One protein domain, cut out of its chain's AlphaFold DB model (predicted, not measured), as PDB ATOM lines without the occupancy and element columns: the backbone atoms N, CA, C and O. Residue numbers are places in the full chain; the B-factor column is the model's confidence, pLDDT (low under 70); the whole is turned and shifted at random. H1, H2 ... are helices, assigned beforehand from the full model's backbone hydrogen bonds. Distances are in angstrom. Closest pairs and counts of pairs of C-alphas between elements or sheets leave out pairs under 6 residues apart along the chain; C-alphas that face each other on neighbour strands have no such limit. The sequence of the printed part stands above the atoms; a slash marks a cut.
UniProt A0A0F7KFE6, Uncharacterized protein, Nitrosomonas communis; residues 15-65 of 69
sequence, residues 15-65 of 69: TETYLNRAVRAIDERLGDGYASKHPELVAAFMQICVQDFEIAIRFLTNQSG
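What this domain is: This is residues 15 to 65 of the 69 residues of an uncharacterized protein of Nitrosomonas communis (UniProt A0A0F7KFE6). One long straight helix, H3, has H1 packed slantwise across its first part, at residues 41 to 49, while its other end sticks out as a free arm. The four-residue H2 sits at the turn between H1 and H3, in the small body at that end. The printed part has 51 residues with three named helices, in the order H1, H2, H3, and no named strand; the class is all helix. The whole is loose, with a radius of gyration of the C-alphas of 13.9 A, and spans 46 by 17 by 16 A, the free arm of H3 making the length.

Where its parts are: Find C-alpha 39 at (52.604, -30.926, 0.852); from there H3, residues 39 to 63, runs 36.8 A to C-alpha 63 at (27.119, -4.849, 5.788). Go back to C-alpha 15 at (39.690, -25.270, -4.839), where H1, residues 15 to 30, begins and runs 22.2 A. Between them look for H2, residues 34 to 37, 5.2 A from first to last C-alpha.

How they stand to each other: Start at Val 42 of H3: its C-alpha is 5.6 A from that of Ala 22, the closest pair of H3 and H1. These two helices touch, H3 with residues 41 to 49 alone. They run opposite ways at a steep tilt of 57 degrees. H1 also touches H2, with its residues 22 to 27 alone; the closest C-alphas are those of Val 23 and Ala 35, 5.4 A apart. H2 and H3 are close but not clearly touching, their closest C-alphas, of Ala 35 and Val 42, being 6.4 A apart. Along H1 and H3, each O i to N i+4 pair is within hydrogen-bond range; H2 is too short for such a pair.

The domain as a whole: Look from Asp 32 to Gly 65 for the two C-alphas farthest apart, 46.3 A. Residues 51 to 65, of which 51 to 63 belong to H3, stand free; without them the body spans 24 by 16 by 13 A. The printed part has no cut, and both links, H1 to H2 and H2 to H3, are tight. The mean pLDDT of the printed part is 91.3, and residues 63 to 65 are under 70.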
ATOM      1  N   THR A  15      38.673 -24.437  -5.488       91.94
ATOM      2  CA  THR A  15      39.690 -25.270  -4.839       91.94
ATOM      3  C   THR A  15      40.916 -25.438  -5.734       91.94
ATOM      4  O   THR A  15      42.044 -25.269  -5.269       91.94
ATOM      5  N   GLU A  16      40.711 -25.695  -7.028       94.81
ATOM      6  CA  GLU A  16      41.785 -25.787  -8.020       94.81
ATOM      7  C   GLU A  16      42.557 -24.465  -8.138       94.81
ATOM      8  O   GLU A  16      43.791 -24.453  -8.153       94.81
ATOM      9  N   THR A  17      41.849 -23.332  -8.134       94.44
ATOM     10  CA  THR A  17      42.475 -22.003  -8.151       94.44
ATOM     11  C   THR A  17      43.396 -21.798  -6.946       94.44
ATOM     12  O   THR A  17      44.516 -21.302  -7.105       94.44
ATOM     13  N   TYR A  18      42.959 -22.174  -5.742       94.25
ATOM     14  CA  TYR A  18      43.786 -22.062  -4.538       94.25
ATOM     15  C   TYR A  18      44.975 -23.014  -4.557       94.25
ATOM     16  O   TYR A  18      46.078 -22.587  -4.227       94.25
ATOM     17  N   LEU A  19      44.787 -24.257  -5.002       96.38
ATOM     18  CA  LEU A  19      45.869 -25.233  -5.120       96.38
ATOM     19  C   LEU A  19      46.967 -24.745  -6.076       96.38
ATOM     20  O   LEU A  19      48.140 -24.700  -5.705       96.38
ATOM     21  N   ASN A  20      46.583 -24.300  -7.275       96.44
ATOM     22  CA  ASN A  20      47.522 -23.788  -8.275       96.44
ATOM     23  C   ASN A  20      48.281 -22.557  -7.762       96.44
ATOM     24  O   ASN A  20      49.487 -22.424  -7.980       96.44
ATOM     25  N   ARG A  21      47.594 -21.663  -7.038       95.06
ATOM     26  CA  ARG A  21      48.232 -20.500  -6.404       95.06
ATOM     27  C   ARG A  21      49.176 -20.895  -5.277       95.06
ATOM     28  O   ARG A  21      50.247 -20.306  -5.197       95.06
ATOM     29  N   ALA A  22      48.803 -21.857  -4.437       96.62
ATOM     30  CA  ALA A  22      49.628 -22.321  -3.329       96.62
ATOM     31  C   ALA A  22      50.951 -22.903  -3.838       96.62
ATOM     32  O   ALA A  22      52.014 -22.439  -3.436       96.62
ATOM     33  N   VAL A  23      50.882 -23.851  -4.782       97.94
ATOM     34  CA  VAL A  23      52.067 -24.482  -5.385       97.94
ATOM     35  C   VAL A  23      52.980 -23.426  -5.999       97.94
ATOM     36  O   VAL A  23      54.152 -23.339  -5.643       97.94
ATOM     37  N   ARG A  24      52.419 -22.558  -6.848       97.75
ATOM     38  CA  ARG A  24      53.182 -21.496  -7.505       97.75
ATOM     39  C   ARG A  24      53.816 -20.530  -6.503       97.75
ATOM     40  O   ARG A  24      54.992 -20.220  -6.624       97.75
ATOM     41  N   ALA A  25      53.059 -20.047  -5.519       97.31
ATOM     42  CA  ALA A  25      53.550 -19.053  -4.568       97.31
ATOM     43  C   ALA A  25      54.659 -19.600  -3.661       97.31
ATOM     44  O   ALA A  25      55.555 -18.834  -3.293       97.31
ATOM     45  N   ILE A  26      54.575 -20.884  -3.295       97.88
ATOM     46  CA  ILE A  26      55.585 -21.588  -2.502       97.88
ATOM     47  C   ILE A  26      56.853 -21.781  -3.332       97.88
ATOM     48  O   ILE A  26      57.922 -21.378  -2.878       97.88
ATOM     49  N   ASP A  27      56.737 -22.313  -4.550       98.31
ATOM     50  CA  ASP A  27      57.894 -22.553  -5.417       98.31
ATOM     51  C   ASP A  27      58.605 -21.241  -5.789       98.31
ATOM     52  O   ASP A  27      59.822 -21.135  -5.654       98.31
ATOM     53  N   GLU A  28      57.856 -20.184  -6.121       98.00
ATOM     54  CA  GLU A  28      58.421 -18.856  -6.419       98.00
ATOM     55  C   GLU A  28      59.208 -18.245  -5.244       98.00
ATOM     56  O   GLU A  28      60.077 -17.402  -5.460       98.00
ATOM     57  N   ARG A  29      58.894 -18.618  -3.996       97.81
ATOM     58  CA  ARG A  29      59.505 -18.031  -2.788       97.81
ATOM     59  C   ARG A  29      60.598 -18.894  -2.178       97.81
ATOM     60  O   ARG A  29      61.540 -18.349  -1.610       97.81
ATOM     61  N   LEU A  30      60.434 -20.212  -2.228       97.56
ATOM     62  CA  LEU A  30      61.273 -21.176  -1.513       97.56
ATOM     63  C   LEU A  30      62.106 -22.050  -2.461       97.56
ATOM     64  O   LEU A  30      62.985 -22.783  -2.004       97.56
ATOM     65  N   GLY A  31      61.878 -21.924  -3.771       97.69
ATOM     66  CA  GLY A  31      62.604 -22.605  -4.835       97.69
ATOM     67  C   GLY A  31      61.751 -23.638  -5.569       97.69
ATOM     68  O   GLY A  31      60.815 -24.212  -5.016       97.69
ATOM     69  N   ASP A  32      62.114 -23.904  -6.822       97.12
ATOM     70  CA  ASP A  32      61.367 -24.808  -7.695       97.12
ATOM     71  C   ASP A  32      61.211 -26.215  -7.092       97.12
ATOM     72  O   ASP A  32      62.175 -26.859  -6.654       97.12
ATOM     73  N   GLY A  33      59.971 -26.714  -7.085       96.31
ATOM     74  CA  GLY A  33      59.620 -28.033  -6.564       96.31
ATOM     75  C   GLY A  33      59.625 -28.141  -5.036       96.31
ATOM     76  O   GLY A  33      59.510 -29.255  -4.513       96.31
ATOM     77  N   TYR A  34      59.753 -27.030  -4.304       98.00
ATOM     78  CA  TYR A  34      59.655 -27.016  -2.846       98.00
ATOM     79  C   TYR A  34      58.250 -27.421  -2.383       98.00
ATOM     80  O   TYR A  34      58.114 -28.270  -1.506       98.00
ATOM     81  N   ALA A  35      57.201 -26.918  -3.036       97.44
ATOM     82  CA  ALA A  35      55.810 -27.261  -2.741       97.44
ATOM     83  C   ALA A  35      55.537 -28.765  -2.865       97.44
ATOM     84  O   ALA A  35      54.824 -29.343  -2.048       97.44
ATOM     85  N   SER A  36      56.150 -29.421  -3.854       95.50
ATOM     86  CA  SER A  36      55.999 -30.867  -4.069       95.50
ATOM     87  C   SER A  36      56.680 -31.708  -2.985       95.50
ATOM     88  O   SER A  36      56.266 -32.834  -2.725       95.50
ATOM     89  N   LYS A  37      57.729 -31.172  -2.351       98.19
ATOM     90  CA  LYS A  37      58.438 -31.817  -1.232       98.19
ATOM     91  C   LYS A  37      57.775 -31.544   0.118       98.19
ATOM     92  O   LYS A  37      58.022 -32.292   1.060       98.19
ATOM     93  N   HIS A  38      56.949 -30.502   0.186       97.62
ATOM     94  CA  HIS A  38      56.323 -29.993   1.402       97.62
ATOM     95  C   HIS A  38      54.797 -29.850   1.237       97.62
ATOM     96  O   HIS A  38      54.267 -28.732   1.286       97.62
ATOM     97  N   PRO A  39      54.058 -30.960   1.025       96.25
ATOM     98  CA  PRO A  39      52.604 -30.926   0.852       96.25
ATOM     99  C   PRO A  39      51.864 -30.329   2.062       96.25
ATOM    100  O   PRO A  39      50.777 -29.774   1.907       96.25
ATOM    101  N   GLU A  40      52.453 -30.380   3.258       97.94
ATOM    102  CA  GLU A  40      51.937 -29.738   4.467       97.94
ATOM    103  C   GLU A  40      51.824 -28.213   4.330       97.94
ATOM    104  O   GLU A  40      50.863 -27.621   4.826       97.94
ATOM    105  N   LEU A  41      52.749 -27.573   3.606       97.06
ATOM    106  CA  LEU A  41      52.707 -26.130   3.363       97.06
ATOM    107  C   LEU A  41      51.610 -25.770   2.366       97.06
ATOM    108  O   LEU A  41      50.921 -24.768   2.548       97.06
ATOM    109  N   VAL A  42      51.406 -26.608   1.347       97.44
ATOM    110  CA  VAL A  42      50.304 -26.450   0.389       97.44
ATOM    111  C   VAL A  42      48.961 -26.574   1.111       97.44
ATOM    112  O   VAL A  42      48.096 -25.714   0.950       97.44
ATOM    113  N   ALA A  43      48.803 -27.592   1.962       95.31
ATOM    114  CA  ALA A  43      47.588 -27.795   2.745       95.31
ATOM    115  C   ALA A  43      47.301 -26.614   3.689       95.31
ATOM    116  O   ALA A  43      46.177 -26.109   3.715       95.31
ATOM    117  N   ALA A  44      48.314 -26.131   4.416       96.88
ATOM    118  CA  ALA A  44      48.180 -24.965   5.288       96.88
ATOM    119  C   ALA A  44      47.801 -23.700   4.499       96.88
ATOM    120  O   ALA A  44      46.909 -22.957   4.907       96.88
ATOM    121  N   PHE A  45      48.419 -23.481   3.335       95.75
ATOM    122  CA  PHE A  45      48.089 -22.359   2.456       95.75
ATOM    123  C   PHE A  45      46.625 -22.416   2.002       95.75
ATOM    124  O   PHE A  45      45.908 -21.422   2.099       95.75
ATOM    125  N   MET A  46      46.155 -23.585   1.554       95.06
ATOM    126  CA  MET A  46      44.764 -23.766   1.131       95.06
ATOM    127  C   MET A  46      43.773 -23.483   2.265       95.06
ATOM    128  O   MET A  46      42.769 -22.810   2.038       95.06
ATOM    129  N   GLN A  47      44.063 -23.942   3.487       94.69
ATOM    130  CA  GLN A  47      43.225 -23.658   4.657       94.69
ATOM    131  C   GLN A  47      43.132 -22.158   4.947       94.69
ATOM    132  O   GLN A  47      42.042 -21.659   5.223       94.69
ATOM    133  N   ILE A  48      44.248 -21.432   4.846       94.44
ATOM    134  CA  ILE A  48      44.271 -19.978   5.039       94.44
ATOM    135  C   ILE A  48      43.444 -19.272   3.955       94.44
ATOM    136  O   ILE A  48      42.666 -18.382   4.284       94.44
ATOM    137  N   CYS A  49      43.543 -19.685   2.684       91.62
ATOM    138  CA  CYS A  49      42.729 -19.108   1.606       91.62
ATOM    139  C   CYS A  49      41.225 -19.272   1.846       91.62
ATOM    140  O   CYS A  49      40.462 -18.339   1.606       91.62
ATOM    141  N   VAL A  50      40.798 -20.441   2.328       89.56
ATOM    142  CA  VAL A  50      39.388 -20.685   2.660       89.56
ATOM    143  C   VAL A  50      38.945 -19.802   3.826       89.56
ATOM    144  O   VAL A  50      37.906 -19.157   3.728       89.56
ATOM    145  N   GLN A  51      39.746 -19.705   4.891       91.75
ATOM    146  CA  GLN A  51      39.432 -18.853   6.045       91.75
ATOM    147  C   GLN A  51      39.324 -17.371   5.661       91.75
ATOM    148  O   GLN A  51      38.389 -16.695   6.085       91.75
ATOM    149  N   ASP A  52      40.247 -16.869   4.839       89.81
ATOM    150  CA  ASP A  52      40.212 -15.488   4.348       89.81
ATOM    151  C   ASP A  52      38.937 -15.216   3.536       89.81
ATOM    152  O   ASP A  52      38.236 -14.228   3.769       89.81
ATOM    153  N   PHE A  53      38.567 -16.148   2.653       88.12
ATOM    154  CA  PHE A  53      37.333 -16.047   1.879       88.12
ATOM    155  C   PHE A  53      36.078 -16.061   2.764       88.12
ATOM    156  O   PHE A  53      35.189 -15.224   2.590       88.12
ATOM    157  N   GLU A  54      36.007 -16.962   3.745       88.25
ATOM    158  CA  GLU A  54      34.906 -17.015   4.714       88.25
ATOM    159  C   GLU A  54      34.769 -15.704   5.500       88.25
ATOM    160  O   GLU A  54      33.656 -15.199   5.685       88.25
ATOM    161  N   ILE A  55      35.892 -15.126   5.935       89.25
ATOM    162  CA  ILE A  55      35.931 -13.837   6.630       89.25
ATOM    163  C   ILE A  55      35.413 -12.724   5.710       89.25
ATOM    164  O   ILE A  55      34.531 -11.962   6.116       89.25
ATOM    165  N   ALA A  56      35.900 -12.650   4.470       86.69
ATOM    166  CA  ALA A  56      35.486 -11.640   3.499       86.69
ATOM    167  C   ALA A  56      33.977 -11.703   3.209       86.69
ATOM    168  O   ALA A  56      33.286 -10.681   3.259       86.69
ATOM    169  N   ILE A  57      33.433 -12.903   2.981       87.12
ATOM    170  CA  ILE A  57      31.995 -13.097   2.749       87.12
ATOM    171  C   ILE A  57      31.172 -12.710   3.978       87.12
ATOM    172  O   ILE A  57      30.136 -12.053   3.830       87.12
ATOM    173  N   ARG A  58      31.627 -13.057   5.188       86.75
ATOM    174  CA  ARG A  58      30.960 -12.661   6.439       86.75
ATOM    175  C   ARG A  58      30.908 -11.139   6.596       86.75
ATOM    176  O   ARG A  58      29.873 -10.604   6.985       86.75
ATOM    177  N   PHE A  59      31.984 -10.426   6.267       84.31
ATOM    178  CA  PHE A  59      31.973  -8.961   6.287       84.31
ATOM    179  C   PHE A  59      30.954  -8.373   5.303       84.31
ATOM    180  O   PHE A  59      30.202  -7.474   5.677       84.31
ATOM    181  N   LEU A  60      30.873  -8.904   4.080       80.44
ATOM    182  CA  LEU A  60      29.922  -8.431   3.066       80.44
ATOM    183  C   LEU A  60      28.458  -8.708   3.451       80.44
ATOM    184  O   LEU A  60      27.586  -7.857   3.265       80.44
ATOM    185  N   THR A  61      28.180  -9.872   4.041       78.56
ATOM    186  CA  THR A  61      26.829 -10.209   4.525       78.56
ATOM    187  C   THR A  61      26.419  -9.354   5.722       78.56
ATOM    188  O   THR A  61      25.279  -8.900   5.774       78.56
ATOM    189  N   ASN A  62      27.347  -9.037   6.628       70.69
ATOM    190  CA  ASN A  62      27.066  -8.173   7.776       70.69
ATOM    191  C   ASN A  62      26.827  -6.700   7.388       70.69
ATOM    192  O   ASN A  62      26.070  -6.017   8.072       70.69
ATOM    193  N   GLN A  63      27.413  -6.202   6.292       59.78
ATOM    194  CA  GLN A  63      27.119  -4.849   5.788       59.78
ATOM    195  C   GLN A  63      25.739  -4.734   5.122       59.78
ATOM    196  O   GLN A  63      25.167  -3.650   5.068       59.78
ATOM    197  N   SER A  64      25.168  -5.851   4.673       56.78
ATOM    198  CA  SER A  64      23.860  -5.880   4.006       56.78
ATOM    199  C   SER A  64      22.675  -5.782   4.984       56.78
ATOM    200  O   SER A  64      21.540  -5.624   4.549       56.78
ATOM    201  N   GLY A  65      22.921  -5.869   6.300       55.50
ATOM    202  CA  GLY A  65      21.903  -5.744   7.355       55.50
ATOM    203  C   GLY A  65      21.811  -4.357   8.010       55.50
ATOM    204  O   GLY A  65      21.081  -4.209   8.984       55.50
TER     205      GLY A  65